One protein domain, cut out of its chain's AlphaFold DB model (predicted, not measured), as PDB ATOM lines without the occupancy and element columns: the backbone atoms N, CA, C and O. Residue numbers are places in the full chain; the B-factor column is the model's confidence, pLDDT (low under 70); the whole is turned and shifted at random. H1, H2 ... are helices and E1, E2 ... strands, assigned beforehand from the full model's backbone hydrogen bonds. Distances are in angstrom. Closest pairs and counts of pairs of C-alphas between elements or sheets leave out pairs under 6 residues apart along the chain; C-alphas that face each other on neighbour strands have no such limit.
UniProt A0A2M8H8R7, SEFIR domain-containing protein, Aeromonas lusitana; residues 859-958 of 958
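AT A GLANCE: This is residues 859 to 958 of the 958 residues of the protein "SEFIR domain-containing protein" of Aeromonas lusitana (UniProt A0A2M8H8R7). A hairpin of two strands, E1 and E2, makes one end of the shape; three helices packed crosswise, H1, H3 and H4, make the other, with H2 between. The printed part has 100 residues, in order H1 H2 E1 E2 H3 H4, mixed helices and strands. It is compact, radius of gyration of the C-alphas 13.0 A, spanning 45 by 26 by 21 A.

HOW THE PARTS SIT: E1, residues 914 to 920, and E2, 923 to 928, are antiparallel; N 915 and O 927, 2.9 A apart, are within hydrogen-bond range. H2, residues 902 to 910, comes closest to E1 at C-alphas 909 and 915, 5.5 A. H1, residues 859 to 878, touches H3, 933 to 942, at a steep tilt of 60 degrees, closest C-alphas 872 and 940, 6.6 A. H4, residues 947 to 957, touches H3, about perpendicular at 86 degrees, closest C-alphas 935 and 949, 5.9 A. H4 touches H1 too, closest C-alphas 867 and 957, 7.4 A. Every O i to N i+4 pair is within hydrogen-bond range in H3 and H4, 15 of 16 in H1, 3 of 5 in H2.

IN THESE COORDINATES: H1 runs 29.3 A from C-alpha 859 at (254.335, 219.116, 245.313) to C-alpha 878 at (232.095, 237.269, 239.540); H4 ends with C-alpha 957 at (243.062, 225.816, 251.731).

THE WHOLE: The printed part has no cut; H1 to H2 is a long link. Residues 921, 922 and 958 are under pLDDT 70.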
ATOM      1  N   ILE A 859     255.735 219.457 245.034       73.81
ATOM      2  CA  ILE A 859     254.335 219.116 245.313       73.81
ATOM      3  C   ILE A 859     253.642 220.288 246.011       73.81
ATOM      4  O   ILE A 859     252.555 220.679 245.594       73.81
ATOM      5  N   SER A 860     254.290 220.887 247.014       70.88
ATOM      6  CA  SER A 860     253.790 222.075 247.714       70.88
ATOM      7  C   SER A 860     253.554 223.241 246.746       70.88
ATOM      8  O   SER A 860     252.455 223.784 246.690       70.88
ATOM      9  N   ARG A 861     254.524 223.538 245.866       71.00
ATOM     10  CA  ARG A 861     254.387 224.573 244.826       71.00
ATOM     11  C   ARG A 861     253.273 224.272 243.826       71.00
ATOM     12  O   ARG A 861     252.492 225.159 243.520       71.00
ATOM     13  N   LYS A 862     253.159 223.029 243.341       70.56
ATOM     14  CA  LYS A 862     252.063 222.629 242.438       70.56
ATOM     15  C   LYS A 862     250.693 222.758 243.106       70.56
ATOM     16  O   LYS A 862     249.741 223.157 242.441       70.56
ATOM     17  N   ASN A 863     250.588 222.431 244.395       73.38
ATOM     18  CA  ASN A 863     249.363 222.631 245.166       73.38
ATOM     19  C   ASN A 863     249.040 224.117 245.345       73.38
ATOM     20  O   ASN A 863     247.879 224.489 245.188       73.38
ATOM     21  N   ASP A 864     250.039 224.961 245.604       73.94
ATOM     22  CA  ASP A 864     249.866 226.415 245.671       73.94
ATOM     23  C   ASP A 864     249.441 227.001 244.314       73.94
ATOM     24  O   ASP A 864     248.516 227.810 244.252       73.94
ATOM     25  N   ASP A 865     250.043 226.562 243.206       78.31
ATOM     26  CA  ASP A 865     249.665 226.991 241.854       78.31
ATOM     27  C   ASP A 865     248.239 226.543 241.496       78.31
ATOM     28  O   ASP A 865     247.459 227.319 240.935       78.31
ATOM     29  N   LEU A 866     247.859 225.316 241.869       81.75
ATOM     30  CA  LEU A 866     246.496 224.811 241.704       81.75
ATOM     31  C   LEU A 866     245.498 225.601 242.562       81.75
ATOM     32  O   LEU A 866     244.419 225.942 242.078       81.75
ATOM     33  N   LEU A 867     245.858 225.931 243.807       82.44
ATOM     34  CA  LEU A 867     245.057 226.769 244.704       82.44
ATOM     35  C   LEU A 867     244.788 228.133 244.078       82.44
ATOM     36  O   LEU A 867     243.649 228.603 244.071       82.44
ATOM     37  N   LEU A 868     245.816 228.750 243.503       83.62
ATOM     38  CA  LEU A 868     245.705 230.044 242.840       83.62
ATOM     39  C   LEU A 868     244.855 229.962 241.571       83.62
ATOM     40  O   LEU A 868     243.981 230.803 241.386       83.62
ATOM     41  N   ALA A 869     245.052 228.940 240.735       82.62
ATOM     42  CA  ALA A 869     244.290 228.751 239.503       82.62
ATOM     43  C   ALA A 869     242.798 228.485 239.767       82.62
ATOM     44  O   ALA A 869     241.930 229.030 239.084       82.62
ATOM     45  N   GLU A 870     242.474 227.668 240.770       85.00
ATOM     46  CA  GLU A 870     241.085 227.398 241.158       85.00
ATOM     47  C   GLU A 870     240.435 228.620 241.824       85.00
ATOM     48  O   GLU A 870     239.261 228.910 241.577       85.00
ATOM     49  N   THR A 871     241.207 229.393 242.591       86.00
ATOM     50  CA  THR A 871     240.764 230.682 243.139       86.00
ATOM     51  C   THR A 871     240.468 231.693 242.034       86.00
ATOM     52  O   THR A 871     239.432 232.356 242.072       86.00
ATOM     53  N   ASP A 872     241.330 231.781 241.021       86.56
ATOM     54  CA  ASP A 872     241.143 232.646 239.856       86.56
ATOM     55  C   ASP A 872     239.871 232.273 239.076       86.56
ATOM     56  O   ASP A 872     239.008 233.124 238.842       86.56
ATOM     57  N   LYS A 873     239.659 230.983 238.781       87.44
ATOM     58  CA  LYS A 873     238.427 230.485 238.132       87.44
ATOM     59  C   LYS A 873     237.167 230.802 238.937       87.44
ATOM     60  O   LYS A 873     236.143 231.193 238.362       87.44
ATOM     61  N   PHE A 874     237.224 230.628 240.256       89.88
ATOM     62  CA  PHE A 874     236.102 230.923 241.137       89.88
ATOM     63  C   PHE A 874     235.787 232.424 241.136       89.88
ATOM     64  O   PHE A 874     234.661 232.824 240.839       89.88
ATOM     65  N   LEU A 875     236.783 233.276 241.383       88.88
ATOM     66  CA  LEU A 875     236.601 234.725 241.476       88.88
ATOM     67  C   LEU A 875     236.267 235.375 240.121       88.88
ATOM     68  O   LEU A 875     235.431 236.280 240.069       88.88
ATOM     69  N   SER A 876     236.824 234.880 239.012       86.25
ATOM     70  CA  SER A 876     236.499 235.327 237.644       86.25
ATOM     71  C   SER A 876     235.058 235.005 237.229       86.25
ATOM     72  O   SER A 876     234.493 235.643 236.331       86.25
ATOM     73  N   SER A 877     234.388 234.086 237.935       87.81
ATOM     74  CA  SER A 877     232.936 233.930 237.810       87.81
ATOM     75  C   SER A 877     232.245 235.263 238.102       87.81
ATOM     76  O   SER A 877     231.384 235.678 237.331       87.81
ATOM     77  N   PHE A 878     232.705 236.015 239.099       87.62
ATOM     78  CA  PHE A 878     232.095 237.269 239.540       87.62
ATOM     79  C   PHE A 878     232.722 238.539 238.938       87.62
ATOM     80  O   PHE A 878     232.201 239.635 239.163       87.62
ATOM     81  N   TYR A 879     233.802 238.427 238.158       84.19
ATOM     82  CA  TYR A 879     234.510 239.575 237.582       84.19
ATOM     83  C   TYR A 879     234.970 239.321 236.136       84.19
ATOM     84  O   TYR A 879     235.769 238.428 235.872       84.19
ATOM     85  N   ARG A 880     234.477 240.138 235.194       76.38
ATOM     86  CA  ARG A 880     234.945 240.216 233.793       76.38
ATOM     87  C   ARG A 880     234.916 241.677 233.347       76.38
ATOM     88  O   ARG A 880     233.866 242.154 232.915       76.38
ATOM     89  N   ASN A 881     236.017 242.410 233.538       74.88
ATOM     90  CA  ASN A 881     236.155 243.880 233.412       74.88
ATOM     91  C   ASN A 881     235.264 244.717 234.361       74.88
ATOM     92  O   ASN A 881     235.669 245.787 234.811       74.88
ATOM     93  N   ARG A 882     234.082 244.214 234.728       82.62
ATOM     94  CA  ARG A 882     233.171 244.728 235.756       82.62
ATOM     95  C   ARG A 882     232.722 243.591 236.677       82.62
ATOM     96  O   ARG A 882     232.658 242.435 236.247       82.62
ATOM     97  N   PHE A 883     232.396 243.921 237.926       87.62
ATOM     98  CA  PHE A 883     231.774 242.969 238.850       87.62
ATOM     99  C   PHE A 883     230.343 242.660 238.410       87.62
ATOM    100  O   PHE A 883     229.623 243.549 237.951       87.62
ATOM    101  N   ARG A 884     229.949 241.394 238.539       86.38
ATOM    102  CA  ARG A 884     228.624 240.894 238.171       86.38
ATOM    103  C   ARG A 884     228.078 239.962 239.239       86.38
ATOM    104  O   ARG A 884     228.830 239.359 240.003       86.38
ATOM    105  N   GLU A 885     226.762 239.843 239.248       85.06
ATOM    106  CA  GLU A 885     226.054 238.849 240.038       85.06
ATOM    107  C   GLU A 885     225.880 237.548 239.245       85.06
ATOM    108  O   GLU A 885     225.585 237.588 238.052       85.06
ATOM    109  N   ASN A 886     226.035 236.403 239.905       84.56
ATOM    110  CA  ASN A 886     225.795 235.090 239.304       84.56
ATOM    111  C   ASN A 886     224.858 234.259 240.183       84.56
ATOM    112  O   ASN A 886     224.897 234.358 241.408       84.56
ATOM    113  N   ASN A 887     224.046 233.410 239.556       85.75
ATOM    114  CA  ASN A 887     223.325 232.344 240.253       85.75
ATOM    115  C   ASN A 887     224.244 231.122 240.462       85.75
ATOM    116  O   ASN A 887     225.347 231.065 239.917       85.75
ATOM    117  N   LEU A 888     223.780 230.125 241.220       82.44
ATOM    118  CA  LEU A 888     224.557 228.916 241.537       82.44
ATOM    119  C   LEU A 888     225.096 228.175 240.303       82.44
ATOM    120  O   LEU A 888     226.185 227.616 240.365       82.44
ATOM    121  N   VAL A 889     224.360 228.192 239.188       80.31
ATOM    122  CA  VAL A 889     224.725 227.485 237.948       80.31
ATOM    123  C   VAL A 889     225.921 228.141 237.247       80.31
ATOM    124  O   VAL A 889     226.678 227.471 236.552       80.31
ATOM    125  N   HIS A 890     226.115 229.449 237.434       81.00
ATOM    126  CA  HIS A 890     227.156 230.229 236.759       81.00
ATOM    127  C   HIS A 890     228.383 230.528 237.637       81.00
ATOM    128  O   HIS A 890     229.208 231.371 237.277       81.00
ATOM    129  N   ILE A 891     228.515 229.866 238.788       86.94
ATOM    130  CA  ILE A 891     229.694 229.966 239.656       86.94
ATOM    131  C   ILE A 891     230.595 228.753 239.410       86.94
ATOM    132  O   ILE A 891     230.166 227.611 239.554       86.94
ATOM    133  N   ASN A 892     231.864 229.001 239.086       86.31
ATOM    134  CA  ASN A 892     232.867 227.953 238.913       86.31
ATOM    135  C   ASN A 892     233.362 227.457 240.280       86.31
ATOM    136  O   ASN A 892     234.404 227.896 240.765       86.31
ATOM    137  N   PHE A 893     232.608 226.567 240.920       86.75
ATOM    138  CA  PHE A 893     233.049 225.907 242.151       86.75
ATOM    139  C   PHE A 893     234.229 224.964 241.890       86.75
ATOM    140  O   PHE A 893     234.292 224.307 240.851       86.75
ATOM    141  N   SER A 894     235.139 224.863 242.860       83.69
ATOM    142  CA  SER A 894     236.265 223.929 242.786       83.69
ATOM    143  C   SER A 894     235.929 222.618 243.483       83.69
ATOM    144  O   SER A 894     235.413 222.608 244.601       83.69
ATOM    145  N   ASN A 895     236.290 221.498 242.859       78.88
ATOM    146  CA  ASN A 895     236.246 220.186 243.507       78.88
ATOM    147  C   ASN A 895     237.530 219.882 244.298       78.88
ATOM    148  O   ASN A 895     237.509 218.999 245.159       78.88
ATOM    149  N   HIS A 896     238.611 220.630 244.055       74.19
ATOM    150  CA  HIS A 896     239.929 220.394 244.647       74.19
ATOM    151  C   HIS A 896     240.058 220.972 246.061       74.19
ATOM    152  O   HIS A 896     240.609 220.308 246.932       74.19
ATOM    153  N   PHE A 897     239.473 222.145 246.324       81.62
ATOM    154  CA  PHE A 897     239.556 222.813 247.628       81.62
ATOM    155  C   PHE A 897     238.193 222.876 248.310       81.62
ATOM    156  O   PHE A 897     237.222 223.377 247.738       81.62
ATOM    157  N   ASN A 898     238.098 222.360 249.541       76.94
ATOM    158  CA  ASN A 898     236.828 222.272 250.264       76.94
ATOM    159  C   ASN A 898     236.186 223.654 250.445       76.94
ATOM    160  O   ASN A 898     234.975 223.773 250.246       76.94
ATOM    161  N   GLY A 899     236.961 224.696 250.764       79.31
ATOM    162  CA  GLY A 899     236.446 226.055 250.957       79.31
ATOM    163  C   GLY A 899     235.770 226.678 249.727       79.31
ATOM    164  O   GLY A 899     234.904 227.533 249.889       79.31
ATOM    165  N   LEU A 900     236.081 226.197 248.514       84.19
ATOM    166  CA  LEU A 900     235.501 226.654 247.240       84.19
ATOM    167  C   LEU A 900     234.406 225.724 246.683       84.19
ATOM    168  O   LEU A 900     233.983 225.889 245.537       84.19
ATOM    169  N   ARG A 901     233.925 224.744 247.459       86.81
ATOM    170  CA  ARG A 901     232.796 223.881 247.064       86.81
ATOM    171  C   ARG A 901     231.454 224.565 247.320       86.81
ATOM    172  O   ARG A 901     231.291 225.273 248.311       86.81
ATOM    173  N   GLN A 902     230.443 224.234 246.515       83.25
ATOM    174  CA  GLN A 902     229.084 224.787 246.631       83.25
ATOM    175  C   GLN A 902     228.480 224.660 248.041       83.25
ATOM    176  O   GLN A 902     227.857 225.596 248.534       83.25
ATOM    177  N   LYS A 903     228.730 223.544 248.741       83.94
ATOM    178  CA  LYS A 903     228.266 223.320 250.125       83.94
ATOM    179  C   LYS A 903     228.771 224.365 251.135       83.94
ATOM    180  O   LYS A 903     228.134 224.578 252.158       83.94
ATOM    181  N   ASN A 904     229.904 225.011 250.855       83.56
ATOM    182  CA  ASN A 904     230.551 225.973 251.748       83.56
ATOM    183  C   ASN A 904     230.235 227.435 251.395       83.56
ATOM    184  O   ASN A 904     230.786 228.349 252.007       83.56
ATOM    185  N   LEU A 905     229.289 227.674 250.480       83.50
ATOM    186  CA  LEU A 905     228.861 229.017 250.089       83.50
ATOM    187  C   LEU A 905     228.380 229.857 251.285       83.50
ATOM    188  O   LEU A 905     228.731 231.028 251.399       83.50
ATOM    189  N   ASN A 906     227.668 229.243 252.236       81.75
ATOM    190  CA  ASN A 906     227.220 229.921 253.458       81.75
ATOM    191  C   ASN A 906     228.395 230.395 254.331       81.75
ATOM    192  O   ASN A 906     228.312 231.458 254.940       81.75
ATOM    193  N   ARG A 907     229.514 229.656 254.358       84.88
ATOM    194  CA  ARG A 907     230.727 230.070 255.085       84.88
ATOM    195  C   ARG A 907     231.452 231.220 254.383       84.88
ATOM    196  O   ARG A 907     231.997 232.087 255.060       84.88
ATOM    197  N   LEU A 908     231.430 231.257 253.049       85.50
ATOM    198  CA  LEU A 908     231.969 232.381 252.272       85.50
ATOM    199  C   LEU A 908     231.172 233.673 252.510       85.50
ATOM    200  O   LEU A 908     231.752 234.757 252.546       85.50
ATOM    201  N   ILE A 909     229.857 233.559 252.715       84.56
ATOM    202  CA  ILE A 909     228.996 234.689 253.084       84.56
ATOM    203  C   ILE A 909     229.246 235.114 254.537       84.56
ATOM    204  O   ILE A 909     229.421 236.300 254.800       84.56
ATOM    205  N   ALA A 910     229.332 234.159 255.470       85.62
ATOM    206  CA  ALA A 910     229.583 234.441 256.886       85.62
ATOM    207  C   ALA A 910     230.914 235.181 257.123       85.62
ATOM    208  O   ALA A 910     230.970 236.101 257.933       85.62
ATOM    209  N   ASN A 911     231.963 234.841 256.366       85.12
ATOM    210  CA  ASN A 911     233.261 235.527 256.419       85.12
ATOM    211  C   ASN A 911     233.325 236.797 255.546       85.12
ATOM    212  O   ASN A 911     234.401 237.331 255.301       85.12
ATOM    213  N   SER A 912     232.180 237.306 255.074       85.81
ATOM    214  CA  SER A 912     232.074 238.541 254.284       85.81
ATOM    215  C   SER A 912     232.839 238.540 252.949       85.81
ATOM    216  O   SER A 912     233.127 239.611 252.418       85.81
ATOM    217  N   TYR A 913     233.125 237.377 252.353       87.81
ATOM    218  CA  TYR A 913     233.728 237.289 251.012       87.81
ATOM    219  C   TYR A 913     232.673 237.398 249.897       87.81
ATOM    220  O   TYR A 913     232.901 238.045 248.870       87.81
ATOM    221  N   LEU A 914     231.486 236.824 250.122       87.75
ATOM    222  CA  LEU A 914     230.316 236.913 249.242       87.75
ATOM    223  C   LEU A 914     229.130 237.569 249.956       87.75
ATOM    224  O   LEU A 914     229.055 237.586 251.181       87.75
ATOM    225  N   ARG A 915     228.169 238.081 249.186       86.88
ATOM    226  CA  ARG A 915     226.849 238.492 249.683       86.88
ATOM    227  C   ARG A 915     225.746 238.112 248.699       86.88
ATOM    228  O   ARG A 915     225.997 237.970 247.502       86.88
ATOM    229  N   ILE A 916     224.522 237.996 249.200       86.06
ATOM    230  CA  ILE A 916     223.325 237.831 248.369       86.06
ATOM    231  C   ILE A 916     222.895 239.218 247.885       86.06
ATOM    232  O   ILE A 916     222.724 240.125 248.697       86.06
ATOM    233  N   LYS A 917     222.769 239.398 246.568       82.06
ATOM    234  CA  LYS A 917     222.399 240.689 245.967       82.06
ATOM    235  C   LYS A 917     220.898 240.807 245.723       82.06
ATOM    236  O   LYS A 917     220.327 241.863 245.968       82.06
ATOM    237  N   ALA A 918     220.280 239.745 245.210       78.94
ATOM    238  CA  ALA A 918     218.851 239.692 244.931       78.94
ATOM    239  C   ALA A 918     218.363 238.240 244.863       78.94
ATOM    240  O   ALA A 918     219.071 237.364 244.358       78.94
ATOM    241  N   GLU A 919     217.131 238.012 245.304       80.19
ATOM    242  CA  GLU A 919     216.391 236.770 245.085       80.19
ATOM    243  C   GLU A 919     215.329 237.030 244.015       80.19
ATOM    244  O   GLU A 919     214.508 237.935 244.151       80.19
ATOM    245  N   LYS A 920     215.400 236.295 242.901       78.38
ATOM    246  CA  LYS A 920     214.448 236.376 241.780       78.38
ATOM    247  C   LYS A 920     213.752 235.019 241.642       78.38
ATOM    248  O   LYS A 920     214.299 234.015 242.091       78.38
ATOM    249  N   GLU A 921     212.615 234.947 240.946       64.19
ATOM    250  CA  GLU A 921     211.905 233.672 240.690       64.19
ATOM    251  C   GLU A 921     212.794 232.602 240.020       64.19
ATOM    252  O   GLU A 921     212.586 231.407 240.194       64.19
ATOM    253  N   VAL A 922     213.833 233.035 239.297       63.62
ATOM    254  CA  VAL A 922     214.795 232.180 238.577       63.62
ATOM    255  C   VAL A 922     216.001 231.754 239.451       63.62
ATOM    256  O   VAL A 922     216.896 231.060 238.970       63.62
ATOM    257  N   GLY A 923     216.059 232.173 240.724       78.44
ATOM    258  CA  GLY A 923     217.076 231.786 241.713       78.44
ATOM    259  C   GLY A 923     217.736 232.949 242.474       78.44
ATOM    260  O   GLY A 923     217.539 234.128 242.167       78.44
ATOM    261  N   THR A 924     218.558 232.605 243.472       83.50
ATOM    262  CA  THR A 924     219.359 233.546 244.280       83.50
ATOM    263  C   THR A 924     220.636 233.956 243.546       83.50
ATOM    264  O   THR A 924     221.383 233.103 243.058       83.50
ATOM    265  N   PHE A 925     220.908 235.262 243.485       85.94
ATOM    266  CA  PHE A 925     222.097 235.825 242.841       85.94
ATOM    267  C   PHE A 925     223.116 236.320 243.875       85.94
ATOM    268  O   PHE A 925     222.798 237.125 244.756       85.94
ATOM    269  N   TYR A 926     224.361 235.871 243.724       88.56
ATOM    270  CA  TYR A 926     225.491 236.162 244.606       88.56
ATOM    271  C   TYR A 926     226.456 237.151 243.950       88.56
ATOM    272  O   TYR A 926     226.684 237.107 242.740       88.56
ATOM    273  N   GLU A 927     227.054 238.023 244.757       89.06
ATOM    274  CA  GLU A 927     228.073 238.993 244.345       89.06
ATOM    275  C   GLU A 927     229.246 238.974 245.340       89.06
ATOM    276  O   GLU A 927     229.058 238.687 246.525       89.06
ATOM    277  N   ILE A 928     230.454 239.323 244.882       90.19
ATOM    278  CA  ILE A 928     231.577 239.644 245.777       90.19
ATOM    279  C   ILE A 928     231.166 240.789 246.712       90.19
ATOM    280  O   ILE A 928     230.625 241.802 246.262       90.19
ATOM    281  N   ASN A 929     231.441 240.649 248.009       90.62
ATOM    282  CA  ASN A 929     231.171 241.694 248.995       90.62
ATOM    283  C   ASN A 929     231.981 242.969 248.682       90.62
ATOM    284  O   ASN A 929     233.149 242.886 248.297       90.62
ATOM    285  N   ASP A 930     231.399 244.157 248.879       85.75
ATOM    286  CA  ASP A 930     232.060 245.432 248.550       85.75
ATOM    287  C   ASP A 930     233.416 245.606 249.256       85.75
ATOM    288  O   ASP A 930     234.348 246.160 248.675       85.75
ATOM    289  N   SER A 931     233.563 245.054 250.464       87.25
ATOM    290  CA  SER A 931     234.810 245.095 251.237       87.25
ATOM    291  C   SER A 931     235.934 244.202 250.687       87.25
ATOM    292  O   SER A 931     237.094 244.397 251.068       87.25
ATOM    293  N   PHE A 932     235.608 243.251 249.801       90.50
ATOM    294  CA  PHE A 932     236.536 242.294 249.185       90.50
ATOM    295  C   PHE A 932     236.770 242.563 247.684       90.50
ATOM    296  O   PHE A 932     237.796 242.162 247.137       90.50
ATOM    297  N   LYS A 933     235.885 243.325 247.018       89.38
ATOM    298  CA  LYS A 933     236.026 243.722 245.599       89.38
ATOM    299  C   LYS A 933     237.406 244.309 245.237       89.38
ATOM    300  O   LYS A 933     237.945 243.904 244.205       89.38
ATOM    301  N   PRO A 934     238.021 245.223 246.021       85.75
ATOM    302  CA  PRO A 934     239.341 245.761 245.685       85.75
ATOM    303  C   PRO A 934     240.434 244.686 245.646       85.75
ATOM    304  O   PRO A 934     241.263 244.699 244.738       85.75
ATOM    305  N   SER A 935     240.401 243.742 246.590       88.88
ATOM    306  CA  SER A 935     241.352 242.629 246.693       88.88
ATOM    307  C   SER A 935     241.178 241.638 245.543       88.88
ATOM    308  O   SER A 935     242.161 241.251 244.918       88.88
ATOM    309  N   VAL A 936     239.931 241.308 245.180       87.81
ATOM    310  CA  VAL A 936     239.624 240.460 244.013       87.81
ATOM    311  C   VAL A 936     240.109 241.101 242.712       87.81
ATOM    312  O   VAL A 936     240.725 240.428 241.892       87.81
ATOM    313  N   ARG A 937     239.887 242.409 242.523       85.81
ATOM    314  CA  ARG A 937     240.340 243.121 241.317       85.81
ATOM    315  C   ARG A 937     241.866 243.130 241.198       85.81
ATOM    316  O   ARG A 937     242.376 242.853 240.119       85.81
ATOM    317  N   LYS A 938     242.578 243.441 242.285       86.81
ATOM    318  CA  LYS A 938     244.051 243.441 242.325       86.81
ATOM    319  C   LYS A 938     244.635 242.052 242.067       86.81
ATOM    320  O   LYS A 938     245.632 241.932 241.364       86.81
ATOM    321  N   PHE A 939     244.004 241.011 242.604       89.62
ATOM    322  CA  PHE A 939     244.430 239.633 242.386       89.62
ATOM    323  C   PHE A 939     244.245 239.193 240.928       89.62
ATOM    324  O   PHE A 939     245.199 238.717 240.327       89.62
ATOM    325  N   LEU A 940     243.058 239.409 240.345       87.75
ATOM    326  CA  LEU A 940     242.749 238.958 238.981       87.75
ATOM    327  C   LEU A 940     243.451 239.782 237.888       87.75
ATOM    328  O   LEU A 940     243.814 239.231 236.854       87.75
ATOM    329  N   ASN A 941     243.626 241.095 238.086       84.94
ATOM    330  CA  ASN A 941     244.236 241.960 237.068       84.94
ATOM    331  C   ASN A 941     245.755 242.073 237.210       84.94
ATOM    332  O   ASN A 941     246.460 242.050 236.206       84.94
ATOM    333  N   ASP A 942     246.245 242.217 238.444       82.38
ATOM    334  CA  ASP A 942     247.642 242.570 238.717       82.38
ATOM    335  C   ASP A 942     248.420 241.408 239.369       82.38
ATOM    336  O   ASP A 942     249.615 241.531 239.634       82.38
ATOM    337  N   GLY A 943     247.757 240.287 239.689       79.56
ATOM    338  CA  GLY A 943     248.357 239.151 240.403       79.56
ATOM    339  C   GLY A 943     248.697 239.436 241.874       79.56
ATOM    340  O   GLY A 943     249.338 238.618 242.540       79.56
ATOM    341  N   VAL A 944     248.294 240.595 242.407       85.25
ATOM    342  CA  VAL A 944     248.698 241.068 243.739       85.25
ATOM    343  C   VAL A 944     247.881 240.380 244.835       85.25
ATOM    344  O   VAL A 944     246.654 240.461 244.867       85.25
ATOM    345  N   ARG A 945     248.579 239.757 245.794       87.69
ATOM    346  CA  ARG A 945     247.993 239.101 246.976       87.69
ATOM    347  C   ARG A 945     248.091 240.023 248.191       87.69
ATOM    348  O   ARG A 945     249.074 239.978 248.934       87.69
ATOM    349  N   ASP A 946     247.097 240.887 248.369       85.31
ATOM    350  CA  ASP A 946     246.994 241.725 249.569       85.31
ATOM    351  C   ASP A 946     246.608 240.900 250.815       85.31
ATOM    352  O   ASP A 946     246.358 239.697 250.726       85.31
ATOM    353  N   SER A 947     246.617 241.515 252.003       84.75
ATOM    354  CA  SER A 947     246.362 240.810 253.272       84.75
ATOM    355  C   SER A 947     245.028 240.056 253.272       84.75
ATOM    356  O   SER A 947     244.998 238.879 253.616       84.75
ATOM    357  N   LYS A 948     243.954 240.687 252.782       85.12
ATOM    358  CA  LYS A 948     242.625 240.071 252.669       85.12
ATOM    359  C   LYS A 948     242.590 238.909 251.679       85.12
ATOM    360  O   LYS A 948     241.917 237.915 251.936       85.12
ATOM    361  N   MET A 949     243.305 239.005 250.554       88.00
ATOM    362  CA  MET A 949     243.414 237.890 249.611       88.00
ATOM    363  C   MET A 949     244.235 236.732 250.193       88.00
ATOM    364  O   MET A 949     243.903 235.575 249.964       88.00
ATOM    365  N   LYS A 950     245.274 237.008 250.991       85.38
ATOM    366  CA  LYS A 950     246.030 235.963 251.703       85.38
ATOM    367  C   LYS A 950     245.183 235.256 252.763       85.38
ATOM    368  O   LYS A 950     245.230 234.033 252.843       85.38
ATOM    369  N   GLU A 951     244.386 235.999 253.527       85.06
ATOM    370  CA  GLU A 951     243.410 235.432 254.471       85.06
ATOM    371  C   GLU A 951     242.376 234.568 253.746       85.06
ATOM    372  O   GLU A 951     242.089 233.457 254.181       85.06
ATOM    373  N   PHE A 952     241.880 235.034 252.596       86.31
ATOM    374  CA  PHE A 952     240.971 234.261 251.758       86.31
ATOM    375  C   PHE A 952     241.604 232.951 251.275       86.31
ATOM    376  O   PHE A 952     241.001 231.899 251.455       86.31
ATOM    377  N   LEU A 953     242.827 232.997 250.730       84.88
ATOM    378  CA  LEU A 953     243.578 231.816 250.283       84.88
ATOM    379  C   LEU A 953     243.827 230.825 251.433       84.88
ATOM    380  O   LEU A 953     243.674 229.623 251.240       84.88
ATOM    381  N   SER A 954     244.152 231.324 252.629       80.75
ATOM    382  CA  SER A 954     244.302 230.496 253.832       80.75
ATOM    383  C   SER A 954     242.980 229.887 254.299       80.75
ATOM    384  O   SER A 954     242.980 228.787 254.837       80.75
ATOM    385  N   PHE A 955     241.862 230.595 254.146       82.12
ATOM    386  CA  PHE A 955     240.541 230.097 254.520       82.12
ATOM    387  C   PHE A 955     240.070 228.977 253.584       82.12
ATOM    388  O   PHE A 955     239.411 228.041 254.030       82.12
ATOM    389  N   ILE A 956     240.387 229.060 252.290       82.94
ATOM    390  CA  ILE A 956     239.943 228.057 251.313       82.94
ATOM    391  C   ILE A 956     240.840 226.814 251.243       82.94
ATOM    392  O   ILE A 956     240.379 225.783 250.747       82.94
ATOM    393  N   SER A 957     242.098 226.922 251.687       73.81
ATOM    394  CA  SER A 957     243.062 225.816 251.731       73.81
ATOM    395  C   SER A 957     242.914 224.928 252.972       73.81
ATOM    396  O   SER A 957     243.398 223.796 252.952       73.81
ATOM    397  N   GLN A 958     242.229 225.423 254.010       58.72
ATOM    398  CA  GLN A 958     241.730 224.654 255.160       58.72
ATOM    399  C   GLN A 958     240.529 223.780 254.767       58.72
ATOM    400  O   GLN A 958     240.436 222.648 255.296       58.72
TER     401      GLN A 958